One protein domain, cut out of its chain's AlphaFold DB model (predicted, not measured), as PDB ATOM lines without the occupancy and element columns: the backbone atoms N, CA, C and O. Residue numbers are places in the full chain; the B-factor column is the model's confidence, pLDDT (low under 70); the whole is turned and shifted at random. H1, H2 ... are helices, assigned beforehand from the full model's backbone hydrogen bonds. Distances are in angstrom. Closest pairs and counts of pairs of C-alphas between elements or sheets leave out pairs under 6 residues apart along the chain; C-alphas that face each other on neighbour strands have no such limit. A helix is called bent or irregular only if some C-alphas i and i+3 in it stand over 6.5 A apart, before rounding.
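AT A GLANCE: This is residues 739 to 871 of the 872 residues of the protein "RUN domain-containing protein" of Tritrichomonas foetus (UniProt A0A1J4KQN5). Seven mostly crossed helices make a rounded cluster, with H4 and H5 near the middle, H3 and H7 on opposite sides of them, and H1 packed on H4. H2 and H6 pack side by side; the link of residues 756 to 768 lies toward one end of the longest span, and residues 805 to 810 stick out. The printed part has 133 residues with seven named helices, H1 to H7 in order, and no named strand: all helix. It is compact, with a radius of gyration of the C-alphas of 14.2 A and spans of 44 by 33 by 32 A.

IN THESE COORDINATES: Find C-alpha 743 at (180.453, 140.956, 134.710); H1 runs from there to residue 755, 19.2 A. Next come H2, residues 769 to 780, and H3, residues 788 to 806, 28.1 A long and only just irregular, with C-alphas 802 and 805 6.9 A apart. Read on through H4, 812 to 822, H5, 826 to 835, and H6, 837 to 843. H7, residues 853 to 869, spans 24.2 A to C-alpha 869 at (177.980, 130.918, 139.707).

HOW THE PARTS SIT: Look first at H2, the hub, touching five helices. It touches H6 at a shallow tilt of 23 degrees, opposite ways, closest at C-alphas 776 and 843, 6.6 A. H1, with residues 747 to 751 alone, touches H4, closest at C-alphas 747 and 814, 6.2 A. H3 and H4 form a helical hairpin, touching through residues 796 to 804 of H3 alone, closest at C-alphas 800 and 812, 7.0 A. H7, with residues 860 to 864 alone, touches H5, closest at C-alphas 827 and 860, 5.4 A; it is near H1 and apart from H3. Every O i to N i+4 pair is within hydrogen-bond range in H4, H5, H6 and H7, against 6 of 9 in H1, 7 of 8 in H2 and 13 of 15 in H3.

THE WHOLE: The C-alphas farthest apart, Ile 762 and Glu 871, are 45.1 A apart. The printed part has no cut, and the link H1 to H2 is long. Look for pLDDT under 70 at residues 761 to 769 and 805 to 810.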
ATOM      1  N   HIS A 739     173.677 139.729 140.708       94.88
ATOM      2  CA  HIS A 739     174.631 138.665 140.366       94.88
ATOM      3  C   HIS A 739     174.451 138.051 138.964       94.88
ATOM      4  O   HIS A 739     175.414 137.547 138.396       94.88
ATOM      5  N   ASN A 740     173.250 138.130 138.379       94.44
ATOM      6  CA  ASN A 740     172.955 137.614 137.035       94.44
ATOM      7  C   ASN A 740     173.316 138.600 135.907       94.44
ATOM      8  O   ASN A 740     173.207 138.259 134.726       94.44
ATOM      9  N   SER A 741     173.732 139.824 136.242       92.62
ATOM     10  CA  SER A 741     174.222 140.797 135.266       92.62
ATOM     11  C   SER A 741     175.566 140.353 134.669       92.62
ATOM     12  O   SER A 741     176.430 139.854 135.393       92.62
ATOM     13  N   PRO A 742     175.821 140.597 133.368       95.94
ATOM     14  CA  PRO A 742     177.145 140.415 132.779       95.94
ATOM     15  C   PRO A 742     178.231 141.127 133.598       95.94
ATOM     16  O   PRO A 742     178.057 142.288 133.962       95.94
ATOM     17  N   ILE A 743     179.375 140.466 133.825       95.56
ATOM     18  CA  ILE A 743     180.453 140.956 134.710       95.56
ATOM     19  C   ILE A 743     180.819 142.445 134.502       95.56
ATOM     20  O   ILE A 743     180.978 143.131 135.508       95.56
ATOM     21  N   PRO A 744     180.912 143.003 133.273       94.50
ATOM     22  CA  PRO A 744     181.170 144.437 133.095       94.50
ATOM     23  C   PRO A 744     180.109 145.345 133.737       94.50
ATOM     24  O   PRO A 744     180.470 146.322 134.382       94.50
ATOM     25  N   ILE A 745     178.826 144.985 133.616       92.81
ATOM     26  CA  ILE A 745     177.689 145.716 134.198       92.81
ATOM     27  C   ILE A 745     177.673 145.536 135.722       92.81
ATOM     28  O   ILE A 745     177.408 146.482 136.451       92.81
ATOM     29  N   PHE A 746     178.028 144.349 136.224       95.38
ATOM     30  CA  PHE A 746     178.173 144.106 137.663       95.38
ATOM     31  C   PHE A 746     179.305 144.951 138.283       95.38
ATOM     32  O   PHE A 746     179.114 145.588 139.316       95.38
ATOM     33  N   VAL A 747     180.469 145.022 137.620       95.69
ATOM     34  CA  VAL A 747     181.597 145.891 138.013       95.69
ATOM     35  C   VAL A 747     181.190 147.366 138.022       95.69
ATOM     36  O   VAL A 747     181.558 148.096 138.941       95.69
ATOM     37  N   GLU A 748     180.434 147.800 137.015       92.44
ATOM     38  CA  GLU A 748     179.931 149.169 136.885       92.44
ATOM     39  C   GLU A 748     178.929 149.515 137.996       92.44
ATOM     40  O   GLU A 748     179.144 150.487 138.719       92.44
ATOM     41  N   ALA A 749     177.933 148.657 138.237       92.06
ATOM     42  CA  ALA A 749     176.944 148.818 139.304       92.06
ATOM     43  C   ALA A 749     177.564 148.851 140.714       92.06
ATOM     44  O   ALA A 749     177.032 149.529 141.591       92.06
ATOM     45  N   ILE A 750     178.686 148.154 140.949       95.44
ATOM     46  CA  ILE A 750     179.454 148.250 142.206       95.44
ATOM     47  C   ILE A 750     180.273 149.544 142.257       95.44
ATOM     48  O   ILE A 750     180.346 150.173 143.311       95.44
ATOM     49  N   ASN A 751     180.879 149.968 141.141       94.00
ATOM     50  CA  ASN A 751     181.606 151.236 141.073       94.00
ATOM     51  C   ASN A 751     180.685 152.432 141.376       94.00
ATOM     52  O   ASN A 751     181.097 153.328 142.105       94.00
ATOM     53  N   GLU A 752     179.435 152.426 140.901       90.19
ATOM     54  CA  GLU A 752     178.434 153.446 141.259       90.19
ATOM     55  C   GLU A 752     178.285 153.617 142.785       90.19
ATOM     56  O   GLU A 752     178.231 154.743 143.285       90.19
ATOM     57  N   GLN A 753     178.323 152.518 143.550       92.94
ATOM     58  CA  GLN A 753     178.194 152.552 145.012       92.94
ATOM     59  C   GLN A 753     179.390 153.225 145.714       92.94
ATOM     60  O   GLN A 753     179.247 153.676 146.850       92.94
ATOM     61  N   PHE A 754     180.557 153.330 145.062       93.38
ATOM     62  CA  PHE A 754     181.697 154.095 145.589       93.38
ATOM     63  C   PHE A 754     181.496 155.612 145.481       93.38
ATOM     64  O   PHE A 754     182.087 156.338 146.283       93.38
ATOM     65  N   SER A 755     180.657 156.089 144.557       87.81
ATOM     66  CA  SER A 755     180.301 157.509 144.443       87.81
ATOM     67  C   SER A 755     179.182 157.921 145.410       87.81
ATOM     68  O   SER A 755     179.042 159.102 145.734       87.81
ATOM     69  N   TYR A 756     178.374 156.972 145.896       86.94
ATOM     70  CA  TYR A 756     177.194 157.273 146.710       86.94
ATOM     71  C   TYR A 756     177.528 157.692 148.143       86.94
ATOM     72  O   TYR A 756     178.314 157.058 148.845       86.94
ATOM     73  N   GLY A 757     176.930 158.805 148.576       85.94
ATOM     74  CA  GLY A 757     177.198 159.437 149.867       85.94
ATOM     75  C   GLY A 757     178.609 160.024 150.017       85.94
ATOM     76  O   GLY A 757     179.006 160.335 151.138       85.94
ATOM     77  N   LEU A 758     179.399 160.159 148.944       88.94
ATOM     78  CA  LEU A 758     180.779 160.660 149.006       88.94
ATOM     79  C   LEU A 758     180.825 162.142 149.437       88.94
ATOM     80  O   LEU A 758     180.418 163.042 148.702       88.94
ATOM     81  N   LYS A 759     181.373 162.424 150.625       88.62
ATOM     82  CA  LYS A 759     181.345 163.760 151.247       88.62
ATOM     83  C   LYS A 759     182.159 164.795 150.470       88.62
ATOM     84  O   LYS A 759     183.365 164.629 150.249       88.62
ATOM     85  N   ASN A 760     181.529 165.930 150.161       76.50
ATOM     86  CA  ASN A 760     182.138 167.105 149.524       76.50
ATOM     87  C   ASN A 760     183.000 167.929 150.505       76.50
ATOM     88  O   ASN A 760     182.765 169.104 150.778       76.50
ATOM     89  N   ASN A 761     184.042 167.282 151.038       66.88
ATOM     90  CA  ASN A 761     185.031 167.880 151.930       66.88
ATOM     91  C   ASN A 761     185.830 168.990 151.225       66.88
ATOM     92  O   ASN A 761     186.696 168.706 150.397       66.88
ATOM     93  N   ILE A 762     185.619 170.243 151.648       55.41
ATOM     94  CA  ILE A 762     186.209 171.474 151.075       55.41
ATOM     95  C   ILE A 762     187.739 171.395 150.893       55.41
ATOM     96  O   ILE A 762     188.287 171.949 149.939       55.41
ATOM     97  N   MET A 763     188.442 170.677 151.779       49.09
ATOM     98  CA  MET A 763     189.896 170.463 151.702       49.09
ATOM     99  C   MET A 763     190.357 169.719 150.435       49.09
ATOM    100  O   MET A 763     191.514 169.856 150.042       49.09
ATOM    101  N   PHE A 764     189.472 168.947 149.798       48.81
ATOM    102  CA  PHE A 764     189.767 168.097 148.643       48.81
ATOM    103  C   PHE A 764     189.219 168.632 147.312       48.81
ATOM    104  O   PHE A 764     189.366 167.956 146.297       48.81
ATOM    105  N   ASN A 765     188.703 169.871 147.265       46.81
ATOM    106  CA  ASN A 765     188.139 170.531 146.067       46.81
ATOM    107  C   ASN A 765     189.125 170.741 144.880       46.81
ATOM    108  O   ASN A 765     188.805 171.446 143.924       46.81
ATOM    109  N   PHE A 766     190.329 170.168 144.941       48.81
ATOM    110  CA  PHE A 766     191.332 170.128 143.869       48.81
ATOM    111  C   PHE A 766     191.542 168.728 143.260       48.81
ATOM    112  O   PHE A 766     192.278 168.612 142.281       48.81
ATOM    113  N   LEU A 767     190.938 167.679 143.829       54.44
ATOM    114  CA  LEU A 767     190.994 166.309 143.313       54.44
ATOM    115  C   LEU A 767     189.695 165.953 142.584       54.44
ATOM    116  O   LEU A 767     188.624 166.435 142.945       54.44
ATOM    117  N   LEU A 768     189.795 165.085 141.576       67.25
ATOM    118  CA  LEU A 768     188.629 164.486 140.921       67.25
ATOM    119  C   LEU A 768     187.968 163.456 141.848       67.25
ATOM    120  O   LEU A 768     188.642 162.845 142.675       67.25
ATOM    121  N   ASP A 769     186.674 163.206 141.674       67.50
ATOM    122  CA  ASP A 769     185.897 162.340 142.577       67.50
ATOM    123  C   ASP A 769     186.459 160.913 142.638       67.50
ATOM    124  O   ASP A 769     186.758 160.427 143.724       67.50
ATOM    125  N   GLN A 770     186.830 160.342 141.490       73.81
ATOM    126  CA  GLN A 770     187.552 159.062 141.385       73.81
ATOM    127  C   GLN A 770     188.868 159.008 142.185       73.81
ATOM    128  O   GLN A 770     189.302 157.944 142.626       73.81
ATOM    129  N   GLN A 771     189.523 160.154 142.401       80.19
ATOM    130  CA  GLN A 771     190.710 160.244 143.257       80.19
ATOM    131  C   GLN A 771     190.338 160.335 144.742       80.19
ATOM    132  O   GLN A 771     191.124 159.879 145.571       80.19
ATOM    133  N   ARG A 772     189.168 160.888 145.097       82.75
ATOM    134  CA  ARG A 772     188.630 160.876 146.470       82.75
ATOM    135  C   ARG A 772     188.220 159.455 146.870       82.75
ATOM    136  O   ARG A 772     188.672 158.969 147.904       82.75
ATOM    137  N   GLU A 773     187.472 158.774 146.007       90.25
ATOM    138  CA  GLU A 773     187.022 157.385 146.179       90.25
ATOM    139  C   GLU A 773     188.221 156.426 146.320       90.25
ATOM    140  O   GLU A 773     188.332 155.692 147.302       90.25
ATOM    141  N   PHE A 774     189.208 156.490 145.416       93.50
ATOM    142  CA  PHE A 774     190.407 155.645 145.524       93.50
ATOM    143  C   PHE A 774     191.349 156.072 146.673       93.50
ATOM    144  O   PHE A 774     192.177 155.276 147.130       93.50
ATOM    145  N   SER A 775     191.225 157.305 147.188       92.56
ATOM    146  CA  SER A 775     191.946 157.739 148.397       92.56
ATOM    147  C   SER A 775     191.418 157.067 149.664       92.56
ATOM    148  O   SER A 775     192.228 156.752 150.528       92.56
ATOM    149  N   PHE A 776     190.113 156.786 149.756       95.38
ATOM    150  CA  PHE A 776     189.538 155.996 150.850       95.38
ATOM    151  C   PHE A 776     190.149 154.586 150.894       95.38
ATOM    152  O   PHE A 776     190.738 154.203 151.907       95.38
ATOM    153  N   ILE A 777     190.128 153.871 149.761       97.19
ATOM    154  CA  ILE A 777     190.754 152.542 149.610       97.19
ATOM    155  C   ILE A 777     192.242 152.597 150.002       97.19
ATOM    156  O   ILE A 777     192.731 151.781 150.777       97.19
ATOM    157  N   SER A 778     192.941 153.624 149.517       95.94
ATOM    158  CA  SER A 778     194.357 153.900 149.791       95.94
ATOM    159  C   SER A 778     194.700 154.276 151.240       95.94
ATOM    160  O   SER A 778     195.887 154.278 151.579       95.94
ATOM    161  N   GLU A 779     193.725 154.691 152.052       96.81
ATOM    162  CA  GLU A 779     193.915 155.016 153.471       96.81
ATOM    163  C   GLU A 779     193.663 153.776 154.331       96.81
ATOM    164  O   GLU A 779     194.488 153.453 155.185       96.81
ATOM    165  N   VAL A 780     192.617 153.004 154.019       97.44
ATOM    166  CA  VAL A 780     192.380 151.679 154.612       97.44
ATOM    167  C   VAL A 780     193.562 150.739 154.337       97.44
ATOM    168  O   VAL A 780     194.079 150.113 155.260       97.44
ATOM    169  N   SER A 781     194.101 150.716 153.112       97.44
ATOM    170  CA  SER A 781     195.264 149.883 152.759       97.44
ATOM    171  C   SER A 781     196.590 150.309 153.417       97.44
ATOM    172  O   SER A 781     197.621 149.700 153.142       97.44
ATOM    173  N   SER A 782     196.608 151.359 154.250       96.81
ATOM    174  CA  SER A 782     197.802 151.753 155.018       96.81
ATOM    175  C   SER A 782     197.978 150.970 156.326       96.81
ATOM    176  O   SER A 782     199.060 150.996 156.914       96.81
ATOM    177  N   PHE A 783     196.944 150.243 156.764       95.62
ATOM    178  CA  PHE A 783     196.952 149.438 157.985       95.62
ATOM    179  C   PHE A 783     197.654 148.081 157.780       95.62
ATOM    180  O   PHE A 783     197.961 147.658 156.660       95.62
ATOM    181  N   HIS A 784     197.974 147.395 158.879       93.06
ATOM    182  CA  HIS A 784     198.786 146.174 158.872       93.06
ATOM    183  C   HIS A 784     198.078 145.022 159.592       93.06
ATOM    184  O   HIS A 784     198.154 144.906 160.814       93.06
ATOM    185  N   TYR A 785     197.451 144.140 158.812       93.50
ATOM    186  CA  TYR A 785     196.872 142.878 159.278       93.50
ATOM    187  C   TYR A 785     197.643 141.681 158.691       93.50
ATOM    188  O   TYR A 785     198.348 141.802 157.687       93.50
ATOM    189  N   SER A 786     197.577 140.527 159.359       89.25
ATOM    190  CA  SER A 786     198.460 139.371 159.109       89.25
ATOM    191  C   SER A 786     197.910 138.326 158.128       89.25
ATOM    192  O   SER A 786     198.683 137.491 157.638       89.25
ATOM    193  N   CYS A 787     196.609 138.370 157.834       92.50
ATOM    194  CA  CYS A 787     195.924 137.481 156.893       92.50
ATOM    195  C   CYS A 787     196.408 137.684 155.439       92.50
ATOM    196  O   CYS A 787     197.149 138.624 155.139       92.50
ATOM    197  N   ASN A 788     196.097 136.750 154.538       93.12
ATOM    198  CA  ASN A 788     196.651 136.761 153.174       93.12
ATOM    199  C   ASN A 788     195.837 137.659 152.242       93.12
ATOM    200  O   ASN A 788     196.387 138.403 151.441       93.12
ATOM    201  N   GLU A 789     194.534 137.665 152.458       94.81
ATOM    202  CA  GLU A 789     193.511 138.419 151.751       94.81
ATOM    203  C   GLU A 789     193.782 139.930 151.887       94.81
ATOM    204  O   GLU A 789     193.608 140.690 150.933       94.81
ATOM    205  N   TRP A 790     194.304 140.356 153.050       97.06
ATOM    206  CA  TRP A 790     194.785 141.720 153.291       97.06
ATOM    207  C   TRP A 790     196.067 142.052 152.518       97.06
ATOM    208  O   TRP A 790     196.211 143.172 152.036       97.06
ATOM    209  N   LYS A 791     197.003 141.105 152.363       96.62
ATOM    210  CA  LYS A 791     198.236 141.325 151.578       96.62
ATOM    211  C   LYS A 791     197.887 141.539 150.112       96.62
ATOM    212  O   LYS A 791     198.373 142.497 149.523       96.62
ATOM    213  N   ASP A 792     196.986 140.724 149.573       97.38
ATOM    214  CA  ASP A 792     196.469 140.856 148.211       97.38
ATOM    215  C   ASP A 792     195.739 142.195 147.997       97.38
ATOM    216  O   ASP A 792     196.014 142.894 147.020       97.38
ATOM    217  N   PHE A 793     194.871 142.594 148.937       98.06
ATOM    218  CA  PHE A 793     194.217 143.910 148.950       98.06
ATOM    219  C   PHE A 793     195.235 145.065 148.936       98.06
ATOM    220  O   PHE A 793     195.122 145.994 148.129       98.06
ATOM    221  N   VAL A 794     196.250 145.004 149.800       97.88
ATOM    222  CA  VAL A 794     197.297 146.026 149.937       97.88
ATOM    223  C   VAL A 794     198.210 146.077 148.709       97.88
ATOM    224  O   VAL A 794     198.500 147.168 148.220       97.88
ATOM    225  N   GLU A 795     198.633 144.930 148.172       97.81
ATOM    226  CA  GLU A 795     199.495 144.846 146.989       97.81
ATOM    227  C   GLU A 795     198.793 145.416 145.751       97.81
ATOM    228  O   GLU A 795     199.347 146.290 145.082       97.81
ATOM    229  N   VAL A 796     197.547 145.003 145.486       97.69
ATOM    230  CA  VAL A 796     196.764 145.502 144.344       97.69
ATOM    231  C   VAL A 796     196.462 146.994 144.492       97.69
ATOM    232  O   VAL A 796     196.646 147.754 143.536       97.69
ATOM    233  N   THR A 797     196.085 147.451 145.692       97.12
ATOM    234  CA  THR A 797     195.834 148.878 145.945       97.12
ATOM    235  C   THR A 797     197.104 149.711 145.745       97.12
ATOM    236  O   THR A 797     197.055 150.740 145.068       97.12
ATOM    237  N   HIS A 798     198.268 149.269 146.239       96.00
ATOM    238  CA  HIS A 798     199.539 149.966 146.005       96.00
ATOM    239  C   HIS A 798     199.985 149.940 144.540       96.00
ATOM    240  O   HIS A 798     200.434 150.973 144.042       96.00
ATOM    241  N   HIS A 799     199.834 148.812 143.841       95.38
ATOM    242  CA  HIS A 799     200.171 148.669 142.422       95.38
ATOM    243  C   HIS A 799     199.387 149.672 141.560       95.38
ATOM    244  O   HIS A 799     199.983 150.476 140.833       95.38
ATOM    245  N   LEU A 800     198.058 149.702 141.711       93.88
ATOM    246  CA  LEU A 800     197.190 150.659 141.021       93.88
ATOM    247  C   LEU A 800     197.515 152.106 141.423       93.88
ATOM    248  O   LEU A 800     197.631 152.973 140.556       93.88
ATOM    249  N   LYS A 801     197.783 152.368 142.712       91.94
ATOM    250  CA  LYS A 801     198.212 153.692 143.192       91.94
ATOM    251  C   LYS A 801     199.502 154.164 142.517       91.94
ATOM    252  O   LYS A 801     199.557 155.316 142.089       91.94
ATOM    253  N   SER A 802     200.515 153.305 142.363       90.94
ATOM    254  CA  SER A 802     201.762 153.658 141.662       90.94
ATOM    255  C   SER A 802     201.570 153.863 140.156       90.94
ATOM    256  O   SER A 802     202.134 154.798 139.583       90.94
ATOM    257  N   ASN A 803     200.730 153.042 139.521       86.06
ATOM    258  CA  ASN A 803     200.498 153.094 138.078       86.06
ATOM    259  C   ASN A 803     199.538 154.218 137.656       86.06
ATOM    260  O   ASN A 803     199.563 154.621 136.494       86.06
ATOM    261  N   SER A 804     198.740 154.766 138.581       78.69
ATOM    262  CA  SER A 804     197.748 155.831 138.341       78.69
ATOM    263  C   SER A 804     198.273 157.028 137.532       78.69
ATOM    264  O   SER A 804     197.548 157.590 136.715       78.69
ATOM    265  N   SER A 805     199.562 157.357 137.673       67.19
ATOM    266  CA  SER A 805     200.269 158.384 136.887       67.19
ATOM    267  C   SER A 805     200.272 158.156 135.364       67.19
ATOM    268  O   SER A 805     200.575 159.081 134.610       67.19
ATOM    269  N   SER A 806     199.950 156.941 134.911       56.81
ATOM    270  CA  SER A 806     199.976 156.508 133.507       56.81
ATOM    271  C   SER A 806     198.588 156.201 132.922       56.81
ATOM    272  O   SER A 806     198.443 156.163 131.701       56.81
ATOM    273  N   PHE A 807     197.556 156.011 133.753       56.12
ATOM    274  CA  PHE A 807     196.222 155.544 133.339       56.12
ATOM    275  C   PHE A 807     195.196 156.689 133.219       56.12
ATOM    276  O   PHE A 807     194.173 156.721 133.897       56.12
ATOM    277  N   PHE A 808     195.439 157.627 132.300       52.94
ATOM    278  CA  PHE A 808     194.552 158.770 132.011       52.94
ATOM    279  C   PHE A 808     193.263 158.399 131.228       52.94
ATOM    280  O   PHE A 808     192.883 159.107 130.297       52.94
ATOM    281  N   GLY A 809     192.589 157.284 131.549       53.38
ATOM    282  CA  GLY A 809     191.416 156.852 130.766       53.38
ATOM    283  C   GLY A 809     190.611 155.632 131.231       53.38
ATOM    284  O   GLY A 809     189.705 155.228 130.510       53.38
ATOM    285  N   LYS A 810     190.900 155.041 132.396       58.97
ATOM    286  CA  LYS A 810     190.020 154.052 133.049       58.97
ATOM    287  C   LYS A 810     189.775 154.471 134.501       58.97
ATOM    288  O   LYS A 810     190.721 154.957 135.122       58.97
ATOM    289  N   PRO A 811     188.574 154.257 135.070       81.19
ATOM    290  CA  PRO A 811     188.377 154.405 136.507       81.19
ATOM    291  C   PRO A 811     189.257 153.390 137.247       81.19
ATOM    292  O   PRO A 811     189.186 152.188 136.979       81.19
ATOM    293  N   LEU A 812     190.081 153.866 138.186       90.25
ATOM    294  CA  LEU A 812     190.954 153.002 138.998       90.25
ATOM    295  C   LEU A 812     190.151 151.975 139.811       90.25
ATOM    296  O   LEU A 812     190.653 150.892 140.101       90.25
ATOM    297  N   ILE A 813     188.904 152.311 140.154       93.38
ATOM    298  CA  ILE A 813     188.003 151.456 140.924       93.38
ATOM    299  C   ILE A 813     187.430 150.329 140.058       93.38
ATOM    300  O   ILE A 813     187.517 149.187 140.491       93.38
ATOM    301  N   ASN A 814     186.996 150.564 138.812       94.06
ATOM    302  CA  ASN A 814     186.623 149.465 137.903       94.06
ATOM    303  C   ASN A 814     187.764 148.441 137.741       94.06
ATOM    304  O   ASN A 814     187.507 147.239 137.692       94.06
ATOM    305  N   GLU A 815     189.025 148.889 137.675       94.75
ATOM    306  CA  GLU A 815     190.186 147.989 137.591       94.75
ATOM    307  C   GLU A 815     190.445 147.251 138.918       94.75
ATOM    308  O   GLU A 815     190.649 146.037 138.910       94.75
ATOM    309  N   TRP A 816     190.340 147.940 140.060       96.88
ATOM    310  CA  TRP A 816     190.434 147.340 141.399       96.88
ATOM    311  C   TRP A 816     189.339 146.284 141.644       96.88
ATOM    312  O   TRP A 816     189.663 145.170 142.048       96.88
ATOM    313  N   ILE A 817     188.073 146.586 141.321       97.62
ATOM    314  CA  ILE A 817     186.935 145.653 141.410       97.62
ATOM    315  C   ILE A 817     187.158 144.457 140.473       97.62
ATOM    316  O   ILE A 817     186.960 143.317 140.883       97.62
ATOM    317  N   SER A 818     187.613 144.687 139.234       97.06
ATOM    318  CA  SER A 818     187.876 143.601 138.273       97.06
ATOM    319  C   SER A 818     188.919 142.612 138.803       97.06
ATOM    320  O   SER A 818     188.695 141.404 138.763       97.06
ATOM    321  N   ILE A 819     190.026 143.114 139.364       97.44
ATOM    322  CA  ILE A 819     191.075 142.279 139.975       97.44
ATOM    323  C   ILE A 819     190.552 141.582 141.245       97.44
ATOM    324  O   ILE A 819     190.901 140.431 141.505       97.44
ATOM    325  N   ALA A 820     189.686 142.238 142.022       97.88
ATOM    326  CA  ALA A 820     189.050 141.651 143.202       97.88
ATOM    327  C   ALA A 820     188.102 140.486 142.854       97.88
ATOM    328  O   ALA A 820     188.025 139.512 143.606       97.88
ATOM    329  N   ILE A 821     187.401 140.569 141.717       97.88
ATOM    330  CA  ILE A 821     186.550 139.500 141.171       97.88
ATOM    331  C   ILE A 821     187.410 138.360 140.608       97.88
ATOM    332  O   ILE A 821     187.152 137.204 140.933       97.88
ATOM    333  N   GLU A 822     188.473 138.661 139.853       97.00
ATOM    334  CA  GLU A 822     189.430 137.651 139.363       97.00
ATOM    335  C   GLU A 822     190.075 136.864 140.520       97.00
ATOM    336  O   GLU A 822     190.227 135.645 140.447       97.00
ATOM    337  N   LYS A 823     190.382 137.544 141.632       97.00
ATOM    338  CA  LYS A 823     190.882 136.944 142.882       97.00
ATOM    339  C   LYS A 823     189.797 136.323 143.777       97.00
ATOM    340  O   LYS A 823     190.127 135.902 144.884       97.00
ATOM    341  N   ARG A 824     188.517 136.319 143.372       97.06
ATOM    342  CA  ARG A 824     187.352 135.920 144.199       97.06
ATOM    343  C   ARG A 824     187.363 136.502 145.628       97.06
ATOM    344  O   ARG A 824     186.911 135.868 146.573       97.06
ATOM    345  N   SER A 825     187.889 137.717 145.791       97.62
ATOM    346  CA  SER A 825     188.172 138.346 147.094       97.62
ATOM    347  C   SER A 825     187.363 139.623 147.359       97.62
ATOM    348  O   SER A 825     187.480 140.210 148.435       97.62
ATOM    349  N   LEU A 826     186.543 140.077 146.400       98.00
ATOM    350  CA  LEU A 826     185.838 141.363 146.481       98.00
ATOM    351  C   LEU A 826     184.969 141.513 147.740       98.00
ATOM    352  O   LEU A 826     184.999 142.579 148.349       98.00
ATOM    353  N   HIS A 827     184.245 140.471 148.161       97.38
ATOM    354  CA  HIS A 827     183.413 140.536 149.369       97.38
ATOM    355  C   HIS A 827     184.255 140.862 150.623       97.38
ATOM    356  O   HIS A 827     183.917 141.751 151.404       97.38
ATOM    357  N   THR A 828     185.427 140.236 150.754       97.81
ATOM    358  CA  THR A 828     186.365 140.449 151.864       97.81
ATOM    359  C   THR A 828     187.027 141.821 151.775       97.81
ATOM    360  O   THR A 828     187.227 142.478 152.795       97.81
ATOM    361  N   TRP A 829     187.303 142.308 150.563       98.25
ATOM    362  CA  TRP A 829     187.854 143.648 150.355       98.25
ATOM    363  C   TRP A 829     186.838 144.761 150.655       98.25
ATOM    364  O   TRP A 829     187.218 145.776 151.232       98.25
ATOM    365  N   LEU A 830     185.551 144.588 150.333       98.31
ATOM    366  CA  LEU A 830     184.509 145.546 150.723       98.31
ATOM    367  C   LEU A 830     184.283 145.553 152.245       98.31
ATOM    368  O   LEU A 830     184.147 146.629 152.829       98.31
ATOM    369  N   LEU A 831     184.346 144.394 152.913       98.00
ATOM    370  CA  LEU A 831     184.331 144.337 154.379       98.00
ATOM    371  C   LEU A 831     185.551 145.027 155.005       98.00
ATOM    372  O   LEU A 831     185.376 145.795 155.949       98.00
ATOM    373  N   PHE A 832     186.762 144.849 154.461       98.25
ATOM    374  CA  PHE A 832     187.947 145.598 154.908       98.25
ATOM    375  C   PHE A 832     187.726 147.116 154.871       98.25
ATOM    376  O   PHE A 832     188.165 147.810 155.788       98.25
ATOM    377  N   LEU A 833     187.036 147.637 153.854       98.19
ATOM    378  CA  LEU A 833     186.691 149.058 153.764       98.19
ATOM    379  C   LEU A 833     185.657 149.479 154.824       98.19
ATOM    380  O   LEU A 833     185.803 150.540 155.431       98.19
ATOM    381  N   ALA A 834     184.639 148.653 155.074       97.31
ATOM    382  CA  ALA A 834     183.541 148.970 155.987       97.31
ATOM    383  C   ALA A 834     183.913 148.896 157.481       97.31
ATOM    384  O   ALA A 834     183.525 149.780 158.246       97.31
ATOM    385  N   VAL A 835     184.704 147.898 157.905       97.38
ATOM    386  CA  VAL A 835     185.091 147.732 159.327       97.38
ATOM    387  C   VAL A 835     185.953 148.885 159.859       97.38
ATOM    388  O   VAL A 835     186.010 149.120 161.065       97.38
ATOM    389  N   HIS A 836     186.575 149.670 158.975       97.62
ATOM    390  CA  HIS A 836     187.277 150.908 159.319       97.62
ATOM    391  C   HIS A 836     186.293 152.092 159.431       97.62
ATOM    392  O   HIS A 836     186.421 153.102 158.735       97.62
ATOM    393  N   THR A 837     185.312 151.976 160.329       96.31
ATOM    394  CA  THR A 837     184.138 152.869 160.450       96.31
ATOM    395  C   THR A 837     184.466 154.356 160.624       96.31
ATOM    396  O   THR A 837     183.701 155.218 160.188       96.31
ATOM    397  N   SER A 838     185.613 154.686 161.224       96.38
ATOM    398  CA  SER A 838     186.114 156.060 161.369       96.38
ATOM    399  C   SER A 838     186.658 156.643 160.060       96.38
ATOM    400  O   SER A 838     186.526 157.843 159.812       96.38
ATOM    401  N   ILE A 839     187.223 155.800 159.191       96.56
ATOM    402  CA  ILE A 839     187.694 156.179 157.856       96.56
ATOM    403  C   ILE A 839     186.498 156.257 156.901       96.56
ATOM    404  O   ILE A 839     186.393 157.222 156.144       96.56
ATOM    405  N   SER A 840     185.535 155.330 156.984       95.62
ATOM    406  CA  SER A 840     184.307 155.453 156.190       95.62
ATOM    407  C   SER A 840     183.507 156.704 156.581       95.62
ATOM    408  O   SER A 840     183.091 157.443 155.696       95.62
ATOM    409  N   ALA A 841     183.407 157.053 157.871       94.88
ATOM    410  CA  ALA A 841     182.758 158.293 158.329       94.88
ATOM    411  C   ALA A 841     183.423 159.587 157.812       94.88
ATOM    412  O   ALA A 841     182.749 160.606 157.623       94.88
ATOM    413  N   LYS A 842     184.743 159.559 157.585       93.75
ATOM    414  CA  LYS A 842     185.536 160.676 157.048       93.75
ATOM    415  C   LYS A 842     185.245 160.927 155.563       93.75
ATOM    416  O   LYS A 842     185.188 162.084 155.142       93.75
ATOM    417  N   TYR A 843     185.068 159.857 154.786       93.12
ATOM    418  CA  TYR A 843     184.848 159.919 153.337       93.12
ATOM    419  C   TYR A 843     183.367 159.918 152.931       93.12
ATOM    420  O   TYR A 843     183.040 160.505 151.902       93.12
ATOM    421  N   TYR A 844     182.474 159.334 153.734       92.88
ATOM    422  CA  TYR A 844     181.083 159.066 153.362       92.88
ATOM    423  C   TYR A 844     180.047 159.539 154.391       92.88
ATOM    424  O   TYR A 844     180.294 159.562 155.602       92.88
ATOM    425  N   GLY A 845     178.874 159.928 153.892       90.31
ATOM    426  CA  GLY A 845     177.633 160.128 154.640       90.31
ATOM    427  C   GLY A 845     176.971 158.809 155.046       90.31
ATOM    428  O   GLY A 845     177.385 157.734 154.624       90.31
ATOM    429  N   GLU A 846     175.947 158.904 155.891       89.56
ATOM    430  CA  GLU A 846     175.326 157.778 156.614       89.56
ATOM    431  C   GLU A 846     174.739 156.676 155.707       89.56
ATOM    432  O   GLU A 846     174.629 155.535 156.142       89.56
ATOM    433  N   TYR A 847     174.402 157.010 154.458       87.25
ATOM    434  CA  TYR A 847     173.620 156.178 153.534       87.25
ATOM    435  C   TYR A 847     174.457 155.501 152.426       87.25
ATOM    436  O   TYR A 847     173.899 154.908 151.502       87.25
ATOM    437  N   SER A 848     175.795 155.585 152.482       92.06
ATOM    438  CA  SER A 848     176.669 154.816 151.576       92.06
ATOM    439  C   SER A 848     176.793 153.357 152.020       92.06
ATOM    440  O   SER A 848     176.640 153.057 153.202       92.06
ATOM    441  N   MET A 849     177.194 152.447 151.124       94.69
ATOM    442  CA  MET A 849     177.453 151.042 151.493       94.69
ATOM    443  C   MET A 849     178.617 150.837 152.489       94.69
ATOM    444  O   MET A 849     178.865 149.719 152.920       94.69
ATOM    445  N   PHE A 850     179.347 151.891 152.871       96.19
ATOM    446  CA  PHE A 850     180.394 151.833 153.903       96.19
ATOM    447  C   PHE A 850     179.929 152.386 155.265       96.19
ATOM    448  O   PHE A 850     180.740 152.537 156.186       96.19
ATOM    449  N   ARG A 851     178.646 152.751 155.379       94.75
ATOM    450  CA  ARG A 851     178.016 153.386 156.553       94.75
ATOM    451  C   ARG A 851     176.630 152.807 156.863       94.75
ATOM    452  O   ARG A 851     176.283 152.681 158.034       94.75
ATOM    453  N   ASP A 852     175.899 152.396 155.834       94.88
ATOM    454  CA  ASP A 852     174.704 151.563 155.901       94.88
ATOM    455  C   ASP A 852     175.103 150.094 155.671       94.88
ATOM    456  O   ASP A 852     175.464 149.679 154.564       94.88
ATOM    457  N   LEU A 853     175.066 149.311 156.751       95.75
ATOM    458  CA  LEU A 853     175.486 147.910 156.755       95.75
ATOM    459  C   LEU A 853     174.481 146.972 156.070       95.75
ATOM    460  O   LEU A 853     174.875 145.876 155.674       95.75
ATOM    461  N   PHE A 854     173.225 147.383 155.864       94.88
ATOM    462  CA  PHE A 854     172.257 146.580 155.115       94.88
ATOM    463  C   PHE A 854     172.569 146.599 153.619       94.88
ATOM    464  O   PHE A 854     172.638 145.547 152.983       94.88
ATOM    465  N   ARG A 855     172.845 147.790 153.065       94.88
ATOM    466  CA  ARG A 855     173.286 147.942 151.665       94.88
ATOM    467  C   ARG A 855     174.530 147.093 151.400       94.88
ATOM    468  O   ARG A 855     174.621 146.424 150.373       94.88
ATOM    469  N   LEU A 856     175.451 147.070 152.364       96.81
ATOM    470  CA  LEU A 856     176.632 146.213 152.337       96.81
ATOM    471  C   LEU A 856     176.273 144.719 152.378       96.81
ATOM    472  O   LEU A 856     176.707 143.981 151.500       96.81
ATOM    473  N   LYS A 857     175.458 144.273 153.344       96.69
ATOM    474  CA  LYS A 857     174.976 142.883 153.478       96.69
ATOM    475  C   LYS A 857     174.335 142.376 152.177       96.69
ATOM    476  O   LYS A 857     174.687 141.290 151.720       96.69
ATOM    477  N   TYR A 858     173.495 143.189 151.528       95.62
ATOM    478  CA  TYR A 858     172.919 142.883 150.212       95.62
ATOM    479  C   TYR A 858     173.996 142.696 149.130       95.62
ATOM    480  O   TYR A 858     174.065 141.642 148.497       95.62
ATOM    481  N   ILE A 859     174.876 143.688 148.952       96.81
ATOM    482  CA  ILE A 859     175.934 143.671 147.927       96.81
ATOM    483  C   ILE A 859     176.887 142.481 148.126       96.81
ATOM    484  O   ILE A 859     177.293 141.841 147.158       96.81
ATOM    485  N   LEU A 860     177.207 142.134 149.375       97.38
ATOM    486  CA  LEU A 860     178.032 140.971 149.711       97.38
ATOM    487  C   LEU A 860     177.327 139.643 149.399       97.38
ATOM    488  O   LEU A 860     177.977 138.735 148.883       97.38
ATOM    489  N   SER A 861     176.013 139.543 149.630       95.94
ATOM    490  CA  SER A 861     175.192 138.407 149.177       95.94
ATOM    491  C   SER A 861     175.299 138.221 147.661       95.94
ATOM    492  O   SER A 861     175.594 137.123 147.189       95.94
ATOM    493  N   GLU A 862     175.133 139.295 146.889       96.88
ATOM    494  CA  GLU A 862     175.154 139.240 145.424       96.88
ATOM    495  C   GLU A 862     176.551 138.892 144.877       96.88
ATOM    496  O   GLU A 862     176.678 138.085 143.956       96.88
ATOM    497  N   ILE A 863     177.622 139.393 145.503       97.38
ATOM    498  CA  ILE A 863     179.000 138.984 145.180       97.38
ATOM    499  C   ILE A 863     179.226 137.493 145.481       97.38
ATOM    500  O   ILE A 863     179.840 136.797 144.671       97.38
ATOM    501  N   SER A 864     178.718 136.974 146.601       95.50
ATOM    502  CA  SER A 864     178.823 135.545 146.931       95.50
ATOM    503  C   SER A 864     178.020 134.662 145.971       95.50
ATOM    504  O   SER A 864     178.527 133.629 145.532       95.50
ATOM    505  N   LYS A 865     176.812 135.079 145.561       95.25
ATOM    506  CA  LYS A 865     176.026 134.383 144.524       95.25
ATOM    507  C   LYS A 865     176.769 134.353 143.184       95.25
ATOM    508  O   LYS A 865     176.851 133.290 142.570       95.25
ATOM    509  N   LEU A 866     177.376 135.470 142.767       96.62
ATOM    510  CA  LEU A 866     178.209 135.523 141.559       96.62
ATOM    511  C   LEU A 866     179.414 134.577 141.658       96.62
ATOM    512  O   LEU A 866     179.725 133.877 140.697       96.62
ATOM    513  N   PHE A 867     180.104 134.520 142.800       96.75
ATOM    514  CA  PHE A 867     181.265 133.636 142.949       96.75
ATOM    515  C   PHE A 867     180.871 132.153 142.939       96.75
ATOM    516  O   PHE A 867     181.559 131.370 142.289       96.75
ATOM    517  N   SER A 868     179.723 131.791 143.522       94.81
ATOM    518  CA  SER A 868     179.123 130.457 143.370       94.81
ATOM    519  C   SER A 868     178.761 130.141 141.912       94.81
ATOM    520  O   SER A 868     179.010 129.032 141.442       94.81
ATOM    521  N   GLN A 869     178.223 131.101 141.148       95.00
ATOM    522  CA  GLN A 869     177.980 130.918 139.707       95.00
ATOM    523  C   GLN A 869     179.286 130.744 138.911       95.00
ATOM    524  O   GLN A 869     179.321 129.951 137.978       95.00
ATOM    525  N   LEU A 870     180.372 131.418 139.303       93.44
ATOM    526  CA  LEU A 870     181.706 131.282 138.698       93.44
ATOM    527  C   LEU A 870     182.480 130.027 139.156       93.44
ATOM    528  O   LEU A 870     183.652 129.876 138.795       93.44
ATOM    529  N   GLU A 871     181.869 129.152 139.959       91.69
ATOM    530  CA  GLU A 871     182.417 127.856 140.393       91.69
ATOM    531  C   GLU A 871     181.762 126.635 139.729       91.69
ATOM    532  O   GLU A 871     182.303 125.535 139.853       91.69
TER     533      GLU A 871